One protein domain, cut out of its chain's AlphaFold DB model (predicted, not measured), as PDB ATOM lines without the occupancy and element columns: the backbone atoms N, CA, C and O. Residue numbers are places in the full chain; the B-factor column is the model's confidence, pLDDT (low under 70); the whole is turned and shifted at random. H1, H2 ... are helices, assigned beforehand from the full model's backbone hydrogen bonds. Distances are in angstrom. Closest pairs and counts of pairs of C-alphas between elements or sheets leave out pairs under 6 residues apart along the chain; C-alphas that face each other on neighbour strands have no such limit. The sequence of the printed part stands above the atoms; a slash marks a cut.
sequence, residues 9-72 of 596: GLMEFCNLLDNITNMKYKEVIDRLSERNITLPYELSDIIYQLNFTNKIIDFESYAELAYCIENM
ATOM      1  N   GLY A   9      57.328 -20.797 -29.712       63.84
ATOM      2  CA  GLY A   9      57.016 -22.185 -29.378       63.84
ATOM      3  C   GLY A   9      55.547 -22.427 -29.002       63.84
ATOM      4  O   GLY A   9      54.974 -23.409 -29.472       63.84
ATOM      5  N   LEU A  10      54.933 -21.530 -28.217       61.56
ATOM      6  CA  LEU A  10      53.525 -21.605 -27.806       61.56
ATOM      7  C   LEU A  10      52.579 -21.288 -28.969       61.56
ATOM      8  O   LEU A  10      51.650 -22.046 -29.203       61.56
ATOM      9  N   MET A  11      52.836 -20.224 -29.735       68.88
ATOM     10  CA  MET A  11      52.028 -19.868 -30.910       68.88
ATOM     11  C   MET A  11      52.083 -20.957 -31.979       68.88
ATOM     12  O   MET A  11      51.069 -21.299 -32.578       68.88
ATOM     13  N   GLU A  12      53.251 -21.552 -32.202       66.31
ATOM     14  CA  GLU A  12      53.379 -22.667 -33.129       66.31
ATOM     15  C   GLU A  12      52.767 -23.971 -32.578       66.31
ATOM     16  O   GLU A  12      52.314 -24.796 -33.367       66.31
ATOM     17  N   PHE A  13      52.723 -24.170 -31.254       68.94
ATOM     18  CA  PHE A  13      51.999 -25.288 -30.635       68.94
ATOM     19  C   PHE A  13      50.478 -25.092 -30.723       68.94
ATOM     20  O   PHE A  13      49.770 -26.023 -31.089       68.94
ATOM     21  N   CYS A  14      49.975 -23.876 -30.494       69.88
ATOM     22  CA  CYS A  14      48.582 -23.520 -30.765       69.88
ATOM     23  C   CYS A  14      48.241 -23.738 -32.245       69.88
ATOM     24  O   CYS A  14      47.260 -24.404 -32.538       69.88
ATOM     25  N   ASN A  15      49.107 -23.318 -33.176       74.44
ATOM     26  CA  ASN A  15      48.927 -23.601 -34.604       74.44
ATOM     27  C   ASN A  15      48.949 -25.104 -34.927       74.44
ATOM     28  O   ASN A  15      48.263 -25.533 -35.854       74.44
ATOM     29  N   LEU A  16      49.742 -25.915 -34.217       78.19
ATOM     30  CA  LEU A  16      49.713 -27.372 -34.358       78.19
ATOM     31  C   LEU A  16      48.355 -27.929 -33.911       78.19
ATOM     32  O   LEU A  16      47.768 -28.708 -34.654       78.19
ATOM     33  N   LEU A  17      47.852 -27.506 -32.746       74.62
ATOM     34  CA  LEU A  17      46.555 -27.934 -32.211       74.62
ATOM     35  C   LEU A  17      45.384 -27.481 -33.095       74.62
ATOM     36  O   LEU A  17      44.504 -28.284 -33.389       74.62
ATOM     37  N   ASP A  18      45.409 -26.241 -33.585       74.94
ATOM     38  CA  ASP A  18      44.363 -25.679 -34.448       74.94
ATOM     39  C   ASP A  18      44.271 -26.397 -35.802       74.94
ATOM     40  O   ASP A  18      43.210 -26.439 -36.421       74.94
ATOM     41  N   ASN A  19      45.379 -26.979 -36.268       77.94
ATOM     42  CA  ASN A  19      45.447 -27.685 -37.546       77.94
ATOM     43  C   ASN A  19      45.551 -29.207 -37.395       77.94
ATOM     44  O   ASN A  19      45.696 -29.897 -38.406       77.94
ATOM     45  N   ILE A  20      45.476 -29.739 -36.169       81.38
ATOM     46  CA  ILE A  20      45.694 -31.166 -35.905       81.38
ATOM     47  C   ILE A  20      44.697 -32.028 -36.677       81.38
ATOM     48  O   ILE A  20      45.068 -33.067 -37.208       81.38
ATOM     49  N   THR A  21      43.465 -31.536 -36.836       78.75
ATOM     50  CA  THR A  21      42.368 -32.229 -37.520       78.75
ATOM     51  C   THR A  21      42.524 -32.323 -39.043       78.75
ATOM     52  O   THR A  21      41.755 -32.997 -39.718       78.75
ATOM     53  N   ASN A  22      43.523 -31.637 -39.604       79.81
ATOM     54  CA  ASN A  22      43.869 -31.685 -41.025       79.81
ATOM     55  C   ASN A  22      45.205 -32.401 -41.277       79.81
ATOM     56  O   ASN A  22      45.677 -32.428 -42.414       79.81
ATOM     57  N   MET A  23      45.835 -32.944 -40.233       85.50
ATOM     58  CA  MET A  23      47.127 -33.624 -40.314       85.50
ATOM     59  C   MET A  23      46.962 -35.129 -40.199       85.50
ATOM     60  O   MET A  23      46.006 -35.635 -39.612       85.50
ATOM     61  N   LYS A  24      47.936 -35.861 -40.737       91.56
ATOM     62  CA  LYS A  24      48.054 -37.300 -40.476       91.56
ATOM     63  C   LYS A  24      48.728 -37.556 -39.136       91.56
ATOM     64  O   LYS A  24      49.585 -36.777 -38.721       91.56
ATOM     65  N   TYR A  25      48.446 -38.702 -38.516       87.81
ATOM     66  CA  TYR A  25      49.130 -39.115 -37.282       87.81
ATOM     67  C   TYR A  25      50.658 -39.059 -37.414       87.81
ATOM     68  O   TYR A  25      51.326 -38.516 -36.539       87.81
ATOM     69  N   LYS A  26      51.216 -39.515 -38.545       88.31
ATOM     70  CA  LYS A  26      52.658 -39.416 -38.812       88.31
ATOM     71  C   LYS A  26      53.178 -37.980 -38.819       88.31
ATOM     72  O   LYS A  26      54.224 -37.712 -38.248       88.31
ATOM     73  N   GLU A  27      52.449 -37.061 -39.444       87.81
ATOM     74  CA  GLU A  27      52.872 -35.662 -39.569       87.81
ATOM     75  C   GLU A  27      52.918 -34.972 -38.202       87.81
ATOM     76  O   GLU A  27      53.809 -34.164 -37.946       87.81
ATOM     77  N   VAL A  28      51.996 -35.324 -37.302       85.88
ATOM     78  CA  VAL A  28      52.008 -34.835 -35.918       85.88
ATOM     79  C   VAL A  28      53.185 -35.424 -35.139       85.88
ATOM     80  O   VAL A  28      53.892 -34.676 -34.468       85.88
ATOM     81  N   ILE A  29      53.442 -36.731 -35.261       84.69
ATOM     82  CA  ILE A  29      54.585 -37.400 -34.612       84.69
ATOM     83  C   ILE A  29      55.916 -36.798 -35.089       84.69
ATOM     84  O   ILE A  29      56.785 -36.498 -34.265       84.69
ATOM     85  N   ASP A  30      56.062 -36.573 -36.397       86.00
ATOM     86  CA  ASP A  30      57.260 -35.985 -36.999       86.00
ATOM     87  C   ASP A  30      57.474 -34.548 -36.481       86.00
ATOM     88  O   ASP A  30      58.565 -34.217 -36.016       86.00
ATOM     89  N   ARG A  31      56.420 -33.715 -36.432       82.19
ATOM     90  CA  ARG A  31      56.499 -32.337 -35.899       82.19
ATOM     91  C   ARG A  31      56.806 -32.265 -34.403       82.19
ATOM     92  O   ARG A  31      57.485 -31.339 -33.961       82.19
ATOM     93  N   LEU A  32      56.301 -33.210 -33.611       80.62
ATOM     94  CA  LEU A  32      56.652 -33.325 -32.192       80.62
ATOM     95  C   LEU A  32      58.119 -33.754 -32.032       80.62
ATOM     96  O   LEU A  32      58.849 -33.183 -31.220       80.62
ATOM     97  N   SER A  33      58.587 -34.677 -32.871       80.12
ATOM     98  CA  SER A  33      59.976 -35.148 -32.864       80.12
ATOM     99  C   SER A  33      60.967 -34.052 -33.274       80.12
ATOM    100  O   SER A  33      61.996 -33.890 -32.620       80.12
ATOM    101  N   GLU A  34      60.631 -33.223 -34.271       80.38
ATOM    102  CA  GLU A  34      61.393 -32.017 -34.657       80.38
ATOM    103  C   GLU A  34      61.571 -31.022 -33.489       80.38
ATOM    104  O   GLU A  34      62.491 -30.201 -33.497       80.38
ATOM    105  N   ARG A  35      60.722 -31.111 -32.456       71.56
ATOM    106  CA  ARG A  35      60.732 -30.277 -31.243       71.56
ATOM    107  C   ARG A  35      61.408 -30.940 -30.039       71.56
ATOM    108  O   ARG A  35      61.284 -30.422 -28.931       71.56
ATOM    109  N   ASN A  36      62.100 -32.067 -30.222       73.81
ATOM    110  CA  ASN A  36      62.596 -32.925 -29.134       73.81
ATOM    111  C   ASN A  36      61.484 -33.441 -28.195       73.81
ATOM    112  O   ASN A  36      61.759 -33.790 -27.046       73.81
ATOM    113  N   ILE A  37      60.231 -33.500 -28.660       71.94
ATOM    114  CA  ILE A  37      59.130 -34.146 -27.939       71.94
ATOM    115  C   ILE A  37      59.013 -35.568 -28.483       71.94
ATOM    116  O   ILE A  37      58.326 -35.830 -29.468       71.94
ATOM    117  N   THR A  38      59.714 -36.495 -27.841       70.44
ATOM    118  CA  THR A  38      59.591 -37.925 -28.130       70.44
ATOM    119  C   THR A  38      58.343 -38.484 -27.469       70.44
ATOM    120  O   THR A  38      58.223 -38.483 -26.243       70.44
ATOM    121  N   LEU A  39      57.429 -38.995 -28.289       68.06
ATOM    122  CA  LEU A  39      56.359 -39.863 -27.813       68.06
ATOM    123  C   LEU A  39      56.949 -41.210 -27.364       68.06
ATOM    124  O   LEU A  39      58.011 -41.598 -27.862       68.06
ATOM    125  N   PRO A  40      56.277 -41.934 -26.451       70.75
ATOM    126  CA  PRO A  40      56.648 -43.307 -26.133       70.75
ATOM    127  C   PRO A  40      56.758 -44.130 -27.422       70.75
ATOM    128  O   PRO A  40      55.898 -44.022 -28.305       70.75
ATOM    129  N   TYR A  41      57.829 -44.917 -27.548       72.69
ATOM    130  CA  TYR A  41      58.073 -45.750 -28.730       72.69
ATOM    131  C   TYR A  41      56.880 -46.669 -29.002       72.69
ATOM    132  O   TYR A  41      56.471 -46.834 -30.144       72.69
ATOM    133  N   GLU A  42      56.261 -47.163 -27.936       69.94
ATOM    134  CA  GLU A  42      55.106 -48.050 -27.941       69.94
ATOM    135  C   GLU A  42      53.894 -47.386 -28.601       69.94
ATOM    136  O   GLU A  42      53.230 -47.998 -29.428       69.94
ATOM    137  N   LEU A  43      53.644 -46.100 -28.323       72.94
ATOM    138  CA  LEU A  43      52.554 -45.362 -28.966       72.94
ATOM    139  C   LEU A  43      52.803 -45.195 -30.470       72.94
ATOM    140  O   LEU A  43      51.881 -45.318 -31.274       72.94
ATOM    141  N   SER A  44      54.053 -44.941 -30.855       76.06
ATOM    142  CA  SER A  44      54.433 -44.825 -32.264       76.06
ATOM    143  C   SER A  44      54.343 -46.168 -32.992       76.06
ATOM    144  O   SER A  44      53.877 -46.215 -34.130       76.06
ATOM    145  N   ASP A  45      54.723 -47.258 -32.324       76.88
ATOM    146  CA  ASP A  45      54.623 -48.613 -32.855       76.88
ATOM    147  C   ASP A  45      53.161 -49.046 -33.020       76.88
ATOM    148  O   ASP A  45      52.791 -49.535 -34.079       76.88
ATOM    149  N   ILE A  46      52.275 -48.749 -32.064       78.25
ATOM    150  CA  ILE A  46      50.830 -49.032 -32.177       78.25
ATOM    151  C   ILE A  46      50.199 -48.256 -33.335       78.25
ATOM    152  O   ILE A  46      49.460 -48.826 -34.136       78.25
ATOM    153  N   ILE A  47      50.507 -46.962 -33.472       84.38
ATOM    154  CA  ILE A  47      50.016 -46.133 -34.587       84.38
ATOM    155  C   ILE A  47      50.503 -46.680 -35.941       84.38
ATOM    156  O   ILE A  47      49.811 -46.556 -36.963       84.38
ATOM    157  N   TYR A  48      51.685 -47.296 -35.968       82.19
ATOM    158  CA  TYR A  48      52.214 -47.988 -37.136       82.19
ATOM    159  C   TYR A  48      51.511 -49.328 -37.391       82.19
ATOM    160  O   TYR A  48      50.948 -49.515 -38.470       82.19
ATOM    161  N   GLN A  49      51.473 -50.220 -36.400       77.81
ATOM    162  CA  GLN A  49      50.872 -51.553 -36.486       77.81
ATOM    163  C   GLN A  49      49.382 -51.500 -36.845       77.81
ATOM    164  O   GLN A  49      48.911 -52.284 -37.670       77.81
ATOM    165  N   LEU A  50      48.646 -50.535 -36.291       82.56
ATOM    166  CA  LEU A  50      47.224 -50.331 -36.568       82.56
ATOM    167  C   LEU A  50      46.954 -49.562 -37.874       82.56
ATOM    168  O   LEU A  50      45.808 -49.233 -38.173       82.56
ATOM    169  N   ASN A  51      47.985 -49.262 -38.673       86.00
ATOM    170  CA  ASN A  51      47.890 -48.506 -39.927       86.00
ATOM    171  C   ASN A  51      47.275 -47.094 -39.786       86.00
ATOM    172  O   ASN A  51      46.784 -46.523 -40.764       86.00
ATOM    173  N   PHE A  52      47.350 -46.479 -38.600       90.06
ATOM    174  CA  PHE A  52      46.887 -45.101 -38.367       90.06
ATOM    175  C   PHE A  52      47.864 -44.046 -38.876       90.06
ATOM    176  O   PHE A  52      47.467 -42.915 -39.127       90.06
ATOM    177  N   THR A  53      49.119 -44.428 -39.117       88.75
ATOM    178  CA  THR A  53      50.202 -43.553 -39.604       88.75
ATOM    179  C   THR A  53      49.761 -42.602 -40.730       88.75
ATOM    180  O   THR A  53      50.094 -41.419 -40.705       88.75
ATOM    181  N   ASN A  54      48.989 -43.101 -41.703       90.38
ATOM    182  CA  ASN A  54      48.543 -42.327 -42.868       90.38
ATOM    183  C   ASN A  54      47.095 -41.811 -42.780       90.38
ATOM    184  O   ASN A  54      46.652 -41.153 -43.728       90.38
ATOM    185  N   LYS A  55      46.362 -42.106 -41.697       90.69
ATOM    186  CA  LYS A  55      45.000 -41.601 -41.473       90.69
ATOM    187  C   LYS A  55      45.062 -40.132 -41.049       90.69
ATOM    188  O   LYS A  55      45.965 -39.744 -40.308       90.69
ATOM    189  N   ILE A  56      44.124 -39.332 -41.551       90.69
ATOM    190  CA  ILE A  56      43.905 -37.958 -41.082       90.69
ATOM    191  C   ILE A  56      43.320 -38.050 -39.674       90.69
ATOM    192  O   ILE A  56      42.514 -38.939 -39.422       90.69
ATOM    193  N   ILE A  57      43.755 -37.178 -38.768       86.44
ATOM    194  CA  ILE A  57      43.205 -37.100 -37.419       86.44
ATOM    195  C   ILE A  57      41.846 -36.411 -37.516       86.44
ATOM    196  O   ILE A  57      41.749 -35.230 -37.805       86.44
ATOM    197  N   ASP A  58      40.783 -37.141 -37.256       83.50
ATOM    198  CA  ASP A  58      39.426 -36.629 -37.123       83.50
ATOM    199  C   ASP A  58      38.749 -37.341 -35.951       83.50
ATOM    200  O   ASP A  58      39.352 -38.186 -35.288       83.50
ATOM    201  N   PHE A  59      37.505 -36.978 -35.643       76.56
ATOM    202  CA  PHE A  59      36.808 -37.583 -34.509       76.56
ATOM    203  C   PHE A  59      36.661 -39.105 -34.662       76.56
ATOM    204  O   PHE A  59      36.794 -39.827 -33.679       76.56
ATOM    205  N   GLU A  60      36.416 -39.591 -35.880       78.44
ATOM    206  CA  GLU A  60      36.171 -41.008 -36.154       78.44
ATOM    207  C   GLU A  60      37.453 -41.834 -36.005       78.44
ATOM    208  O   GLU A  60      37.481 -42.796 -35.245       78.44
ATOM    209  N   SER A  61      38.550 -41.406 -36.630       86.06
ATOM    210  CA  SER A  61      39.862 -42.043 -36.484       86.06
ATOM    211  C   SER A  61      40.435 -41.899 -35.074       86.06
ATOM    212  O   SER A  61      41.104 -42.808 -34.592       86.06
ATOM    213  N   TYR A  62      40.187 -40.787 -34.378       82.56
ATOM    214  CA  TYR A  62      40.580 -40.642 -32.978       82.56
ATOM    215  C   TYR A  62      39.806 -41.605 -32.079       82.56
ATOM    216  O   TYR A  62      40.414 -42.295 -31.267       82.56
ATOM    217  N   ALA A  63      38.483 -41.691 -32.243       78.38
ATOM    218  CA  ALA A  63      37.654 -42.626 -31.491       78.38
ATOM    219  C   ALA A  63      38.039 -44.084 -31.786       78.38
ATOM    220  O   ALA A  63      38.088 -44.894 -30.867       78.38
ATOM    221  N   GLU A  64      38.370 -44.409 -33.038       82.50
ATOM    222  CA  GLU A  64      38.849 -45.733 -33.444       82.50
ATOM    223  C   GLU A  64      40.201 -46.066 -32.790       82.50
ATOM    224  O   GLU A  64      40.357 -47.146 -32.223       82.50
ATOM    225  N   LEU A  65      41.163 -45.134 -32.792       81.81
ATOM    226  CA  LEU A  65      42.456 -45.328 -32.131       81.81
ATOM    227  C   LEU A  65      42.308 -45.438 -30.606       81.81
ATOM    228  O   LEU A  65      42.925 -46.311 -30.001       81.81
ATOM    229  N   ALA A  66      41.482 -44.587 -29.989       77.00
ATOM    230  CA  ALA A  66      41.189 -44.633 -28.558       77.00
ATOM    231  C   ALA A  66      40.533 -45.965 -28.177       77.00
ATOM    232  O   ALA A  66      40.987 -46.624 -27.248       77.00
ATOM    233  N   TYR A  67      39.550 -46.418 -28.960       73.88
ATOM    234  CA  TYR A  67      38.924 -47.724 -28.789       73.88
ATOM    235  C   TYR A  67      39.944 -48.864 -28.909       73.88
ATOM    236  O   TYR A  67      39.932 -49.776 -28.085       73.88
ATOM    237  N   CYS A  68      40.849 -48.823 -29.892       76.00
ATOM    238  CA  CYS A  68      41.910 -49.820 -30.018       76.00
ATOM    239  C   CYS A  68      42.861 -49.807 -28.813       76.00
ATOM    240  O   CYS A  68      43.240 -50.871 -28.342       76.00
ATOM    241  N   ILE A  69      43.229 -48.637 -28.290       72.81
ATOM    242  CA  ILE A  69      44.111 -48.539 -27.119       72.81
ATOM    243  C   ILE A  69      43.408 -49.022 -25.842       72.81
ATOM    244  O   ILE A  69      44.027 -49.692 -25.022       72.81
ATOM    245  N   GLU A  70      42.125 -48.705 -25.671       67.31
ATOM    246  CA  GLU A  70      41.345 -49.083 -24.487       67.31
ATOM    247  C   GLU A  70      40.953 -50.568 -24.472       67.31
ATOM    248  O   GLU A  70      40.817 -51.147 -23.395       67.31
ATOM    249  N   ASN A  71      40.771 -51.188 -25.645       61.06
ATOM    250  CA  ASN A  71      40.233 -52.550 -25.757       61.06
ATOM    251  C   ASN A  71      41.241 -53.601 -26.238       61.06
ATOM    252  O   ASN A  71      40.947 -54.794 -26.147       61.06
ATOM    253  N   MET A  72      42.409 -53.212 -26.753       60.06
ATOM    254  CA  MET A  72      43.481 -54.167 -27.037       60.06
ATOM    255  C   MET A  72      44.434 -54.266 -25.844       60.06
ATOM    256  O   MET A  72      44.903 -53.255 -25.327       60.06
TER     257      MET A  72
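AT A GLANCE: This is residues 9 to 72 of the 596 residues of the protein "PDDEXK_1 domain-containing protein" of Candidatus Poribacteria bacterium (UniProt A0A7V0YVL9). Three short helices, H1, H2 and H3, sit side by side in a row, each running opposite to the one before, and H4 is turned steeply beside H3. The packing is loose: each helix is near only its chain neighbours and touches no other. The 64 printed residues include four named helices and no named strand, all helix in class; the whole is compact, radius of gyration of the C-alphas 12.0 A, spanning 35 by 23 by 18 A.

HOW THE PARTS SIT: Start with H1, residues 9 to 18; it is close to but not clearly touching H2, residues 25 to 33, with closest C-alphas Leu 16 and Val 28 8.0 A apart, at a shallow tilt of 5 degrees, opposite ways. H2 is likewise close to but not clearly touching H3, residues 41 to 49, closest C-alphas Tyr 25 and Ile 47 at 7.6 A, a shallow tilt of 23 degrees, opposite ways. H3 and H4, residues 59 to 71, are close but not clearly touching, closest C-alphas Ile 47 and Leu 65 at 8.0 A, a steep tilt of 66 degrees, opposite ways. H1 is apart from H3 and H4, and H2 from H4. In H1, H2, H3 and H4 every O i to N i+4 pair is within hydrogen-bond range.

IN THESE COORDINATES: Find C-alpha 9 at (57.016, -22.185, -29.378), where H1 begins its 14.1 A; H2 covers 12.4 A, H3 12.1 A, and H4 17.7 A to C-alpha 71 at (40.233, -52.550, -25.757).

THE WHOLE: The farthest C-alphas, Met 11 and Met 72, are 35.6 A apart. The printed part has no cut, and its three links are short. Look for pLDDT under 70 at residues 9 to 14, 39, 42 and 70 to 72.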